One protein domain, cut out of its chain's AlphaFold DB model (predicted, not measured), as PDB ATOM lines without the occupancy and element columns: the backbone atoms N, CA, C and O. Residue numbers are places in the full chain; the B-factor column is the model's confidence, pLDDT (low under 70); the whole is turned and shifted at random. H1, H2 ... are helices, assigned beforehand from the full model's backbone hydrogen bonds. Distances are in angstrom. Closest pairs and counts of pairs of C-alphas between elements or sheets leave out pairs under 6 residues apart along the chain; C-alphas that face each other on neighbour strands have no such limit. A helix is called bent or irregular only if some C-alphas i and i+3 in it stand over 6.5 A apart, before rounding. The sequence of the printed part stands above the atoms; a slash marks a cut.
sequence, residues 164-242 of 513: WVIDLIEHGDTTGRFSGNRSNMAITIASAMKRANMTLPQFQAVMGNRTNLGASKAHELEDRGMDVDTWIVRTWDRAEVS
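What this domain is: This is residues 164 to 242 of the 513 residues of an uncharacterized protein of Rhodococcus opacus (UniProt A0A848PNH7). Five short helices cross one another at wide angles in a compact ball: H2 and H4 make the middle, H1 packs on one side of them, and H3 and H5 cover the opposite side. H4 is the hub and touches the four other helices, while residues 172 to 181 loop from H1 to H2. The printed part has 79 residues with five named helices, H1 to H5 along the chain, and no named strand; the class is all helix. It is compact, with a radius of gyration of the C-alphas of 11.3 A, and its outline is rounded, spanning 31 by 27 by 20 A.

How they stand to each other: H1, residues 164 to 171, touches H2, residues 182 to 195, at a steep tilt of 47 degrees, opposite ways; their closest C-alphas, of Val 165 and Ile 189, are 6.5 A apart. H3, residues 200 to 208, is close to H2 but not clearly touching, the closest C-alphas being those of Ala 190 and Phe 203 at 6.6 A. H4, residues 213 to 223, touches H1 with C-alphas 169 and 214 closest at 4.1 A, and H2 with C-alphas 182 and 217 closest at 5.4 A. H3 and H4 touch about perpendicular, at 79 degrees, with the closest C-alphas, of Met 207 and Ala 215, 4.8 A apart. H5, residues 228 to 241, forms a helical hairpin with H4, touching it with residues 228 to 232 alone; C-alphas 222 and 228 are closest, at 5.8 A. With residues 235 to 240 alone H5 touches H2, at a steep tilt of 60 degrees, the same way; C-alphas 191 and 239 are closest, at 4.8 A. H5 also touches H3, with C-alphas 204 and 232 closest at 6.7 A. H1 and H5 are apart. The helix packing is mostly crossed. Every O i to N i+4 pair is within hydrogen-bond range in H1, H2 and H3, against 5 of 7 in H4 and 8 of 10 in H5.

Where its parts are: H1 begins at C-alpha 164 (-43.451, -34.281, -1.732) and is 9.9 A long from first to last C-alpha. H2 is 20.1 A long, H3 11.9 A and H4 14.5 A. H4 is irregular: C-alphas 214 and 217 are 7.8 A apart. H5 is 20.5 A long and ends at C-alpha 241 (-25.040, -45.541, -5.906).

The domain as a whole: The two C-alphas farthest apart, those of Asn 197 and Arg 224, are 31.3 A apart. The printed part has no cut. The link from H1 to H2 is short, the other three are tight. The mean pLDDT of the printed part is 90.1, and residues 241 to 242 are under 70.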
ATOM      1  N   TRP A 164     -44.028 -34.902  -0.534       79.56
ATOM      2  CA  TRP A 164     -43.451 -34.281  -1.732       79.56
ATOM      3  C   TRP A 164     -43.024 -35.291  -2.810       79.56
ATOM      4  O   TRP A 164     -42.956 -34.941  -3.986       79.56
ATOM      5  N   VAL A 165     -42.673 -36.528  -2.436       88.25
ATOM      6  CA  VAL A 165     -42.360 -37.603  -3.390       88.25
ATOM      7  C   VAL A 165     -43.643 -38.169  -3.975       88.25
ATOM      8  O   VAL A 165     -43.661 -38.476  -5.161       88.25
ATOM      9  N   ILE A 166     -44.697 -38.295  -3.166       86.88
ATOM     10  CA  ILE A 166     -46.025 -38.691  -3.642       86.88
ATOM     11  C   ILE A 166     -46.520 -37.658  -4.657       86.88
ATOM     12  O   ILE A 166     -46.799 -38.024  -5.795       86.88
ATOM     13  N   ASP A 167     -46.464 -36.370  -4.316       82.00
ATOM     14  CA  ASP A 167     -46.785 -35.273  -5.233       82.00
ATOM     15  C   ASP A 167     -45.933 -35.323  -6.505       82.00
ATOM     16  O   ASP A 167     -46.441 -35.114  -7.603       82.00
ATOM     17  N   LEU A 168     -44.637 -35.633  -6.383       92.06
ATOM     18  CA  LEU A 168     -43.746 -35.774  -7.533       92.06
ATOM     19  C   LEU A 168     -44.122 -36.968  -8.423       92.06
ATOM     20  O   LEU A 168     -43.962 -36.891  -9.639       92.06
ATOM     21  N   ILE A 169     -44.594 -38.073  -7.841       94.06
ATOM     22  CA  ILE A 169     -45.079 -39.247  -8.577       94.06
ATOM     23  C   ILE A 169     -46.376 -38.905  -9.310       94.06
ATOM     24  O   ILE A 169     -46.469 -39.142 -10.514       94.06
ATOM     25  N   GLU A 170     -47.351 -38.339  -8.603       91.06
ATOM     26  CA  GLU A 170     -48.696 -38.077  -9.118       91.06
ATOM     27  C   GLU A 170     -48.691 -36.919 -10.121       91.06
ATOM     28  O   GLU A 170     -49.119 -37.069 -11.266       91.06
ATOM     29  N   HIS A 171     -48.128 -35.781  -9.723       92.94
ATOM     30  CA  HIS A 171     -48.233 -34.512 -10.441       92.94
ATOM     31  C   HIS A 171     -46.972 -34.148 -11.238       92.94
ATOM     32  O   HIS A 171     -46.984 -33.202 -12.027       92.94
ATOM     33  N   GLY A 172     -45.888 -34.913 -11.090       94.50
ATOM     34  CA  GLY A 172     -44.624 -34.627 -11.759       94.50
ATOM     35  C   GLY A 172     -43.923 -33.403 -11.164       94.50
ATOM     36  O   GLY A 172     -44.127 -33.030 -10.012       94.50
ATOM     37  N   ASP A 173     -43.047 -32.775 -11.946       92.56
ATOM     38  CA  ASP A 173     -42.223 -31.648 -11.496       92.56
ATOM     39  C   ASP A 173     -42.971 -30.302 -11.530       92.56
ATOM     40  O   ASP A 173     -42.601 -29.385 -12.265       92.56
ATOM     41  N   THR A 174     -44.024 -30.162 -10.723       85.50
ATOM     42  CA  THR A 174     -44.844 -28.935 -10.641       85.50
ATOM     43  C   THR A 174     -44.073 -27.711 -10.144       85.50
ATOM     44  O   THR A 174     -44.487 -26.577 -10.363       85.50
ATOM     45  N   THR A 175     -42.929 -27.930  -9.493       75.94
ATOM     46  CA  THR A 175     -42.090 -26.876  -8.906       75.94
ATOM     47  C   THR A 175     -40.884 -26.502  -9.776       75.94
ATOM     48  O   THR A 175     -40.057 -25.693  -9.354       75.94
ATOM     49  N   GLY A 176     -40.739 -27.099 -10.969       77.62
ATOM     50  CA  GLY A 176     -39.608 -26.854 -11.879       77.62
ATOM     51  C   GLY A 176     -38.246 -27.327 -11.346       77.62
ATOM     52  O   GLY A 176     -37.182 -26.977 -11.877       77.62
ATOM     53  N   ARG A 177     -38.259 -28.141 -10.292       74.44
ATOM     54  CA  ARG A 177     -37.109 -28.607  -9.520       74.44
ATOM     55  C   ARG A 177     -36.153 -29.489 -10.318       74.44
ATOM     56  O   ARG A 177     -34.946 -29.470 -10.072       74.44
ATOM     57  N   PHE A 178     -36.673 -30.257 -11.261       80.94
ATOM     58  CA  PHE A 178     -35.910 -31.071 -12.202       80.94
ATOM     59  C   PHE A 178     -35.699 -30.358 -13.536       80.94
ATOM     60  O   PHE A 178     -34.902 -30.835 -14.342       80.94
ATOM     61  N   SER A 179     -36.326 -29.197 -13.764       76.12
ATOM     62  CA  SER A 179     -36.096 -28.342 -14.937       76.12
ATOM     63  C   SER A 179     -36.216 -29.105 -16.264       76.12
ATOM     64  O   SER A 179     -35.423 -28.906 -17.184       76.12
ATOM     65  N   GLY A 180     -37.178 -30.029 -16.344       76.06
ATOM     66  CA  GLY A 180     -37.390 -30.899 -17.507       76.06
ATOM     67  C   GLY A 180     -36.470 -32.127 -17.577       76.06
ATOM     68  O   GLY A 180     -36.622 -32.963 -18.468       76.06
ATOM     69  N   ASN A 181     -35.546 -32.309 -16.627       83.44
ATOM     70  CA  ASN A 181     -34.736 -33.520 -16.508       83.44
ATOM     71  C   ASN A 181     -35.548 -34.663 -15.877       83.44
ATOM     72  O   ASN A 181     -35.351 -35.053 -14.724       83.44
ATOM     73  N   ARG A 182     -36.463 -35.218 -16.677       92.50
ATOM     74  CA  ARG A 182     -37.374 -36.300 -16.278       92.50
ATOM     75  C   ARG A 182     -36.640 -37.573 -15.828       92.50
ATOM     76  O   ARG A 182     -37.147 -38.307 -14.989       92.50
ATOM     77  N   SER A 183     -35.419 -37.815 -16.316       91.62
ATOM     78  CA  SER A 183     -34.590 -38.935 -15.849       91.62
ATOM     79  C   SER A 183     -34.135 -38.750 -14.397       91.62
ATOM     80  O   SER A 183     -34.205 -39.689 -13.611       91.62
ATOM     81  N   ASN A 184     -33.703 -37.543 -14.009       85.06
ATOM     82  CA  ASN A 184     -33.334 -37.256 -12.617       85.06
ATOM     83  C   ASN A 184     -34.542 -37.303 -11.673       85.06
ATOM     84  O   ASN A 184     -34.388 -37.694 -10.515       85.06
ATOM     85  N   MET A 185     -35.729 -36.937 -12.162       92.62
ATOM     86  CA  MET A 185     -36.982 -37.097 -11.424       92.62
ATOM     87  C   MET A 185     -37.236 -38.576 -11.093       92.62
ATOM     88  O   MET A 185     -37.380 -38.918  -9.922       92.62
ATOM     89  N   ALA A 186     -37.161 -39.464 -12.090       95.25
ATOM     90  CA  ALA A 186     -37.328 -40.902 -11.880       95.25
ATOM     91  C   ALA A 186     -36.263 -41.506 -10.947       95.25
ATOM     92  O   ALA A 186     -36.604 -42.298 -10.072       95.25
ATOM     93  N   ILE A 187     -34.992 -41.090 -11.064       92.56
ATOM     94  CA  ILE A 187     -33.928 -41.493 -10.123       92.56
ATOM     95  C   ILE A 187     -34.271 -41.043  -8.697       92.56
ATOM     96  O   ILE A 187     -34.095 -41.806  -7.753       92.56
ATOM     97  N   THR A 188     -34.787 -39.824  -8.528       88.19
ATOM     98  CA  THR A 188     -35.147 -39.295  -7.203       88.19
ATOM     99  C   THR A 188     -36.291 -40.086  -6.575       88.19
ATOM    100  O   THR A 188     -36.216 -40.422  -5.391       88.19
ATOM    101  N   ILE A 189     -37.312 -40.425  -7.369       93.06
ATOM    102  CA  ILE A 189     -38.418 -41.296  -6.954       93.06
ATOM    103  C   ILE A 189     -37.876 -42.675  -6.560       93.06
ATOM    104  O   ILE A 189     -38.149 -43.137  -5.455       93.06
ATOM    105  N   ALA A 190     -37.037 -43.294  -7.398       93.50
ATOM    106  CA  ALA A 190     -36.412 -44.585  -7.108       93.50
ATOM    107  C   ALA A 190     -35.620 -44.562  -5.791       93.50
ATOM    108  O   ALA A 190     -35.789 -45.443  -4.951       93.50
ATOM    109  N   SER A 191     -34.798 -43.531  -5.565       87.88
ATOM    110  CA  SER A 191     -34.034 -43.378  -4.322       87.88
ATOM    111  C   SER A 191     -34.944 -43.223  -3.102       87.88
ATOM    112  O   SER A 191     -34.628 -43.750  -2.038       87.88
ATOM    113  N   ALA A 192     -36.056 -42.495  -3.225       86.25
ATOM    114  CA  ALA A 192     -37.027 -42.358  -2.145       86.25
ATOM    115  C   ALA A 192     -37.751 -43.678  -1.851       86.25
ATOM    116  O   ALA A 192     -37.858 -44.054  -0.687       86.25
ATOM    117  N   MET A 193     -38.157 -44.408  -2.890       90.94
ATOM    118  CA  MET A 193     -38.781 -45.726  -2.771       90.94
ATOM    119  C   MET A 193     -37.840 -46.742  -2.121       90.94
ATOM    120  O   MET A 193     -38.242 -47.403  -1.170       90.94
ATOM    121  N   LYS A 194     -36.563 -46.798  -2.529       88.31
ATOM    122  CA  LYS A 194     -35.549 -47.643  -1.869       88.31
ATOM    123  C   LYS A 194     -35.433 -47.352  -0.372       88.31
ATOM    124  O   LYS A 194     -35.387 -48.279   0.424       88.31
ATOM    125  N   ARG A 195     -35.405 -46.073   0.022       78.44
ATOM    126  CA  ARG A 195     -35.346 -45.676   1.442       78.44
ATOM    127  C   ARG A 195     -36.600 -46.044   2.222       78.44
ATOM    128  O   ARG A 195     -36.502 -46.301   3.412       78.44
ATOM    129  N   ALA A 196     -37.745 -46.064   1.555       80.88
ATOM    130  CA  ALA A 196     -39.002 -46.546   2.109       80.88
ATOM    131  C   ALA A 196     -39.121 -48.082   2.018       80.88
ATOM    132  O   ALA A 196     -40.238 -48.586   1.974       80.88
ATOM    133  N   ASN A 197     -37.998 -48.814   1.923       80.81
ATOM    134  CA  ASN A 197     -37.919 -50.273   1.774       80.81
ATOM    135  C   ASN A 197     -38.820 -50.849   0.666       80.81
ATOM    136  O   ASN A 197     -39.234 -52.006   0.719       80.81
ATOM    137  N   MET A 198     -39.128 -50.055  -0.361       88.56
ATOM    138  CA  MET A 198     -39.895 -50.530  -1.505       88.56
ATOM    139  C   MET A 198     -38.998 -51.327  -2.453       88.56
ATOM    140  O   MET A 198     -37.773 -51.199  -2.480       88.56
ATOM    141  N   THR A 199     -39.634 -52.168  -3.252       90.94
ATOM    142  CA  THR A 199     -38.993 -53.127  -4.149       90.94
ATOM    143  C   THR A 199     -38.990 -52.628  -5.594       90.94
ATOM    144  O   THR A 199     -39.779 -51.759  -5.977       90.94
ATOM    145  N   LEU A 200     -38.134 -53.221  -6.431       94.75
ATOM    146  CA  LEU A 200     -38.114 -52.939  -7.868       94.75
ATOM    147  C   LEU A 200     -39.489 -53.166  -8.535       94.75
ATOM    148  O   LEU A 200     -39.909 -52.273  -9.266       94.75
ATOM    149  N   PRO A 201     -40.242 -54.253  -8.259       94.75
ATOM    150  CA  PRO A 201     -41.600 -54.411  -8.785       94.75
ATOM    151  C   PRO A 201     -42.557 -53.272  -8.414       94.75
ATOM    152  O   PRO A 201     -43.359 -52.847  -9.241       94.75
ATOM    153  N   GLN A 202     -42.459 -52.724  -7.198       92.69
ATOM    154  CA  GLN A 202     -43.263 -51.560  -6.807       92.69
ATOM    155  C   GLN A 202     -42.846 -50.309  -7.588       92.69
ATOM    156  O   GLN A 202     -43.707 -49.560  -8.044       92.69
ATOM    157  N   PHE A 203     -41.545 -50.093  -7.795       96.12
ATOM    158  CA  PHE A 203     -41.053 -49.001  -8.638       96.12
ATOM    159  C   PHE A 203     -41.481 -49.158 -10.105       96.12
ATOM    160  O   PHE A 203     -41.917 -48.185 -10.714       96.12
ATOM    161  N   GLN A 204     -41.437 -50.375 -10.653       96.81
ATOM    162  CA  GLN A 204     -41.970 -50.698 -11.981       96.81
ATOM    163  C   GLN A 204     -43.463 -50.373 -12.072       96.81
ATOM    164  O   GLN A 204     -43.876 -49.720 -13.024       96.81
ATOM    165  N   ALA A 205     -44.260 -50.743 -11.065       90.88
ATOM    166  CA  ALA A 205     -45.684 -50.414 -11.024       90.88
ATOM    167  C   ALA A 205     -45.930 -48.896 -11.004       90.88
ATOM    168  O   ALA A 205     -46.799 -48.401 -11.722       90.88
ATOM    169  N   VAL A 206     -45.136 -48.139 -10.236       94.81
ATOM    170  CA  VAL A 206     -45.191 -46.668 -10.231       94.81
ATOM    171  C   VAL A 206     -44.826 -46.093 -11.602       94.81
ATOM    172  O   VAL A 206     -45.516 -45.189 -12.070       94.81
ATOM    173  N   MET A 207     -43.777 -46.612 -12.243       97.88
ATOM    174  CA  MET A 207     -43.272 -46.115 -13.529       97.88
ATOM    175  C   MET A 207     -44.102 -46.552 -14.744       97.88
ATOM    176  O   MET A 207     -44.048 -45.893 -15.775       97.88
ATOM    177  N   GLY A 208     -44.857 -47.648 -14.639       93.19
ATOM    178  CA  GLY A 208     -45.760 -48.128 -15.690       93.19
ATOM    179  C   GLY A 208     -47.166 -47.527 -15.624       93.19
ATOM    180  O   GLY A 208     -47.940 -47.644 -16.574       93.19
ATOM    181  N   ASN A 209     -47.533 -46.881 -14.513       92.31
ATOM    182  CA  ASN A 209     -48.836 -46.243 -14.384       92.31
ATOM    183  C   ASN A 209     -48.866 -44.897 -15.129       92.31
ATOM    184  O   ASN A 209     -48.363 -43.890 -14.633       92.31
ATOM    185  N   ARG A 210     -49.574 -44.859 -16.266       96.56
ATOM    186  CA  ARG A 210     -49.714 -43.661 -17.114       96.56
ATOM    187  C   ARG A 210     -50.341 -42.438 -16.440       96.56
ATOM    188  O   ARG A 210     -50.183 -41.335 -16.955       96.56
ATOM    189  N   THR A 211     -51.011 -42.605 -15.301       92.00
ATOM    190  CA  THR A 211     -51.541 -41.479 -14.512       92.00
ATOM    191  C   THR A 211     -50.475 -40.775 -13.666       92.00
ATOM    192  O   THR A 211     -50.662 -39.617 -13.313       92.00
ATOM    193  N   ASN A 212     -49.332 -41.420 -13.406       95.69
ATOM    194  CA  ASN A 212     -48.238 -40.841 -12.632       95.69
ATOM    195  C   ASN A 212     -47.371 -39.935 -13.518       95.69
ATOM    196  O   ASN A 212     -46.534 -40.410 -14.292       95.69
ATOM    197  N   LEU A 213     -47.507 -38.614 -13.400       96.44
ATOM    198  CA  LEU A 213     -46.718 -37.671 -14.206       96.44
ATOM    199  C   LEU A 213     -45.213 -37.697 -13.862       96.44
ATOM    200  O   LEU A 213     -44.366 -37.388 -14.713       96.44
ATOM    201  N   GLY A 214     -44.854 -38.168 -12.664       95.50
ATOM    202  CA  GLY A 214     -43.479 -38.473 -12.259       95.50
ATOM    203  C   GLY A 214     -42.818 -39.587 -13.078       95.50
ATOM    204  O   GLY A 214     -41.590 -39.651 -13.164       95.50
ATOM    205  N   ALA A 215     -43.616 -40.419 -13.750       97.25
ATOM    206  CA  ALA A 215     -43.166 -41.471 -14.657       97.25
ATOM    207  C   ALA A 215     -43.094 -41.022 -16.130       97.25
ATOM    208  O   ALA A 215     -42.814 -41.820 -17.023       97.25
ATOM    209  N   SER A 216     -43.269 -39.726 -16.414       96.19
ATOM    210  CA  SER A 216     -43.313 -39.187 -17.784       96.19
ATOM    211  C   SER A 216     -42.116 -39.546 -18.672       96.19
ATOM    212  O   SER A 216     -42.260 -39.561 -19.896       96.19
ATOM    213  N   LYS A 217     -40.931 -39.842 -18.111       96.88
ATOM    214  CA  LYS A 217     -39.805 -40.353 -18.915       96.88
ATOM    215  C   LYS A 217     -40.012 -41.797 -19.365       96.88
ATOM    216  O   LYS A 217     -39.678 -42.100 -20.505       96.88
ATOM    217  N   ALA A 218     -40.529 -42.658 -18.491       97.56
ATOM    218  CA  ALA A 218     -40.839 -44.044 -18.824       97.56
ATOM    219  C   ALA A 218     -41.869 -44.086 -19.960       97.56
ATOM    220  O   ALA A 218     -41.624 -44.727 -20.978       97.56
ATOM    221  N   HIS A 219     -42.934 -43.283 -19.845       97.88
ATOM    222  CA  HIS A 219     -43.972 -43.172 -20.875       97.88
ATOM    223  C   HIS A 219     -43.406 -42.676 -22.217       97.88
ATOM    224  O   HIS A 219     -43.688 -43.265 -23.251       97.88
ATOM    225  N   GLU A 220     -42.537 -41.655 -22.213       96.81
ATOM    226  CA  GLU A 220     -41.876 -41.172 -23.440       96.81
ATOM    227  C   GLU A 220     -41.036 -42.264 -24.121       96.81
ATOM    228  O   GLU A 220     -40.989 -42.340 -25.347       96.81
ATOM    229  N   LEU A 221     -40.319 -43.082 -23.344       97.06
ATOM    230  CA  LEU A 221     -39.499 -44.166 -23.889       97.06
ATOM    231  C   LEU A 221     -40.371 -45.282 -24.470       97.06
ATOM    232  O   LEU A 221     -40.080 -45.764 -25.565       97.06
ATOM    233  N   GLU A 222     -41.453 -45.636 -23.780       97.44
ATOM    234  CA  GLU A 222     -42.439 -46.609 -24.252       97.44
ATOM    235  C   GLU A 222     -43.112 -46.145 -25.553       97.44
ATOM    236  O   GLU A 222     -43.139 -46.893 -26.529       97.44
ATOM    237  N   ASP A 223     -43.553 -44.884 -25.628       96.62
ATOM    238  CA  ASP A 223     -44.174 -44.299 -26.829       96.62
ATOM    239  C   ASP A 223     -43.222 -44.295 -28.042       96.62
ATOM    240  O   ASP A 223     -43.652 -44.288 -29.197       96.62
ATOM    241  N   ARG A 224     -41.907 -44.327 -27.797       97.56
ATOM    242  CA  ARG A 224     -40.860 -44.434 -28.824       97.56
ATOM    243  C   ARG A 224     -40.499 -45.881 -29.177       97.56
ATOM    244  O   ARG A 224     -39.570 -46.084 -29.960       97.56
ATOM    245  N   GLY A 225     -41.176 -46.870 -28.592       97.00
ATOM    246  CA  GLY A 225     -40.889 -48.293 -28.774       97.00
ATOM    247  C   GLY A 225     -39.541 -48.726 -28.190       97.00
ATOM    248  O   GLY A 225     -38.931 -49.667 -28.695       97.00
ATOM    249  N   MET A 226     -39.031 -48.015 -27.179       97.56
ATOM    250  CA  MET A 226     -37.790 -48.382 -26.494       97.56
ATOM    251  C   MET A 226     -38.054 -49.378 -25.359       97.56
ATOM    252  O   MET A 226     -39.135 -49.408 -24.780       97.56
ATOM    253  N   ASP A 227     -37.030 -50.158 -25.009       96.94
ATOM    254  CA  ASP A 227     -37.055 -51.083 -23.871       96.94
ATOM    255  C   ASP A 227     -37.072 -50.310 -22.537       96.94
ATOM    256  O   ASP A 227     -36.030 -49.923 -21.988       96.94
ATOM    257  N   VAL A 228     -38.286 -50.029 -22.054       97.69
ATOM    258  CA  VAL A 228     -38.532 -49.262 -20.829       97.69
ATOM    259  C   VAL A 228     -38.135 -50.043 -19.577       97.69
ATOM    260  O   VAL A 228     -37.599 -49.442 -18.646       97.69
ATOM    261  N   ASP A 229     -38.293 -51.369 -19.568       97.06
ATOM    262  CA  ASP A 229     -37.964 -52.220 -18.422       97.06
ATOM    263  C   ASP A 229     -36.470 -52.169 -18.117       97.06
ATOM    264  O   ASP A 229     -36.063 -51.901 -16.983       97.06
ATOM    265  N   THR A 230     -35.635 -52.310 -19.150       97.00
ATOM    266  CA  THR A 230     -34.186 -52.161 -19.006       97.00
ATOM    267  C   THR A 230     -33.808 -50.767 -18.489       97.00
ATOM    268  O   THR A 230     -32.873 -50.629 -17.692       97.00
ATOM    269  N   TRP A 231     -34.513 -49.708 -18.905       97.38
ATOM    270  CA  TRP A 231     -34.279 -48.357 -18.385       97.38
ATOM    271  C   TRP A 231     -34.720 -48.202 -16.918       97.38
ATOM    272  O   TRP A 231     -33.993 -47.574 -16.139       97.38
ATOM    273  N   ILE A 232     -35.853 -48.793 -16.519       97.81
ATOM    274  CA  ILE A 232     -36.352 -48.784 -15.135       97.81
ATOM    275  C   ILE A 232     -35.356 -49.494 -14.212       97.81
ATOM    276  O   ILE A 232     -34.967 -48.918 -13.196       97.81
ATOM    277  N   VAL A 233     -34.874 -50.686 -14.589       96.12
ATOM    278  CA  VAL A 233     -33.870 -51.441 -13.815       96.12
ATOM    279  C   VAL A 233     -32.594 -50.617 -13.631       96.12
ATOM    280  O   VAL A 233     -32.151 -50.404 -12.507       96.12
ATOM    281  N   ARG A 234     -32.050 -50.033 -14.708       94.69
ATOM    282  CA  ARG A 234     -30.855 -49.171 -14.603       94.69
ATOM    283  C   ARG A 234     -31.085 -47.945 -13.722       94.69
ATOM    284  O   ARG A 234     -30.168 -47.505 -13.030       94.69
ATOM    285  N   THR A 235     -32.278 -47.356 -13.778       94.88
ATOM    286  CA  THR A 235     -32.657 -46.202 -12.949       94.88
ATOM    287  C   THR A 235     -32.707 -46.593 -11.475       94.88
ATOM    288  O   THR A 235     -32.153 -45.878 -10.637       94.88
ATOM    289  N   TRP A 236     -33.294 -47.753 -11.173       94.75
ATOM    290  CA  TRP A 236     -33.325 -48.345  -9.841       94.75
ATOM    291  C   TRP A 236     -31.916 -48.628  -9.310       94.75
ATOM    292  O   TRP A 236     -31.573 -48.181  -8.216       94.75
ATOM    293  N   ASP A 237     -31.063 -49.289 -10.086       90.75
ATOM    294  CA  ASP A 237     -29.688 -49.611  -9.683       90.75
ATOM    295  C   ASP A 237     -28.860 -48.342  -9.455       90.75
ATOM    296  O   ASP A 237     -28.161 -48.201  -8.450       90.75
ATOM    297  N   ARG A 238     -29.006 -47.339 -10.329       88.06
ATOM    298  CA  ARG A 238     -28.324 -46.046 -10.178       88.06
ATOM    299  C   ARG A 238     -28.752 -45.298  -8.916       88.06
ATOM    300  O   ARG A 238     -27.929 -44.590  -8.335       88.06
ATOM    301  N   ALA A 239     -30.001 -45.461  -8.485       87.44
ATOM    302  CA  ALA A 239     -30.513 -44.864  -7.255       87.44
ATOM    303  C   ALA A 239     -29.842 -45.416  -5.980       87.44
ATOM    304  O   ALA A 239     -29.922 -44.769  -4.936       87.44
ATOM    305  N   GLU A 240     -29.164 -46.569  -6.062       70.44
ATOM    306  CA  GLU A 240     -28.386 -47.185  -4.971       70.44
ATOM    307  C   GLU A 240     -27.014 -46.531  -4.776       70.44
ATOM    308  O   GLU A 240     -26.497 -46.448  -3.666       70.44
ATOM    309  N   VAL A 241     -26.426 -46.035  -5.867       55.22
ATOM    310  CA  VAL A 241     -25.040 -45.541  -5.906       55.22
ATOM    311  C   VAL A 241     -24.914 -44.129  -5.327       55.22
ATOM    312  O   VAL A 241     -23.835 -43.698  -4.915       55.22
ATOM    313  N   SER A 242     -26.013 -43.382  -5.245       57.75
ATOM    314  CA  SER A 242     -26.049 -42.119  -4.519       57.75
ATOM    315  C   SER A 242     -25.982 -42.406  -3.021       57.75
ATOM    316  O   SER A 242     -27.022 -42.603  -2.404       57.75
TER     317      SER A 242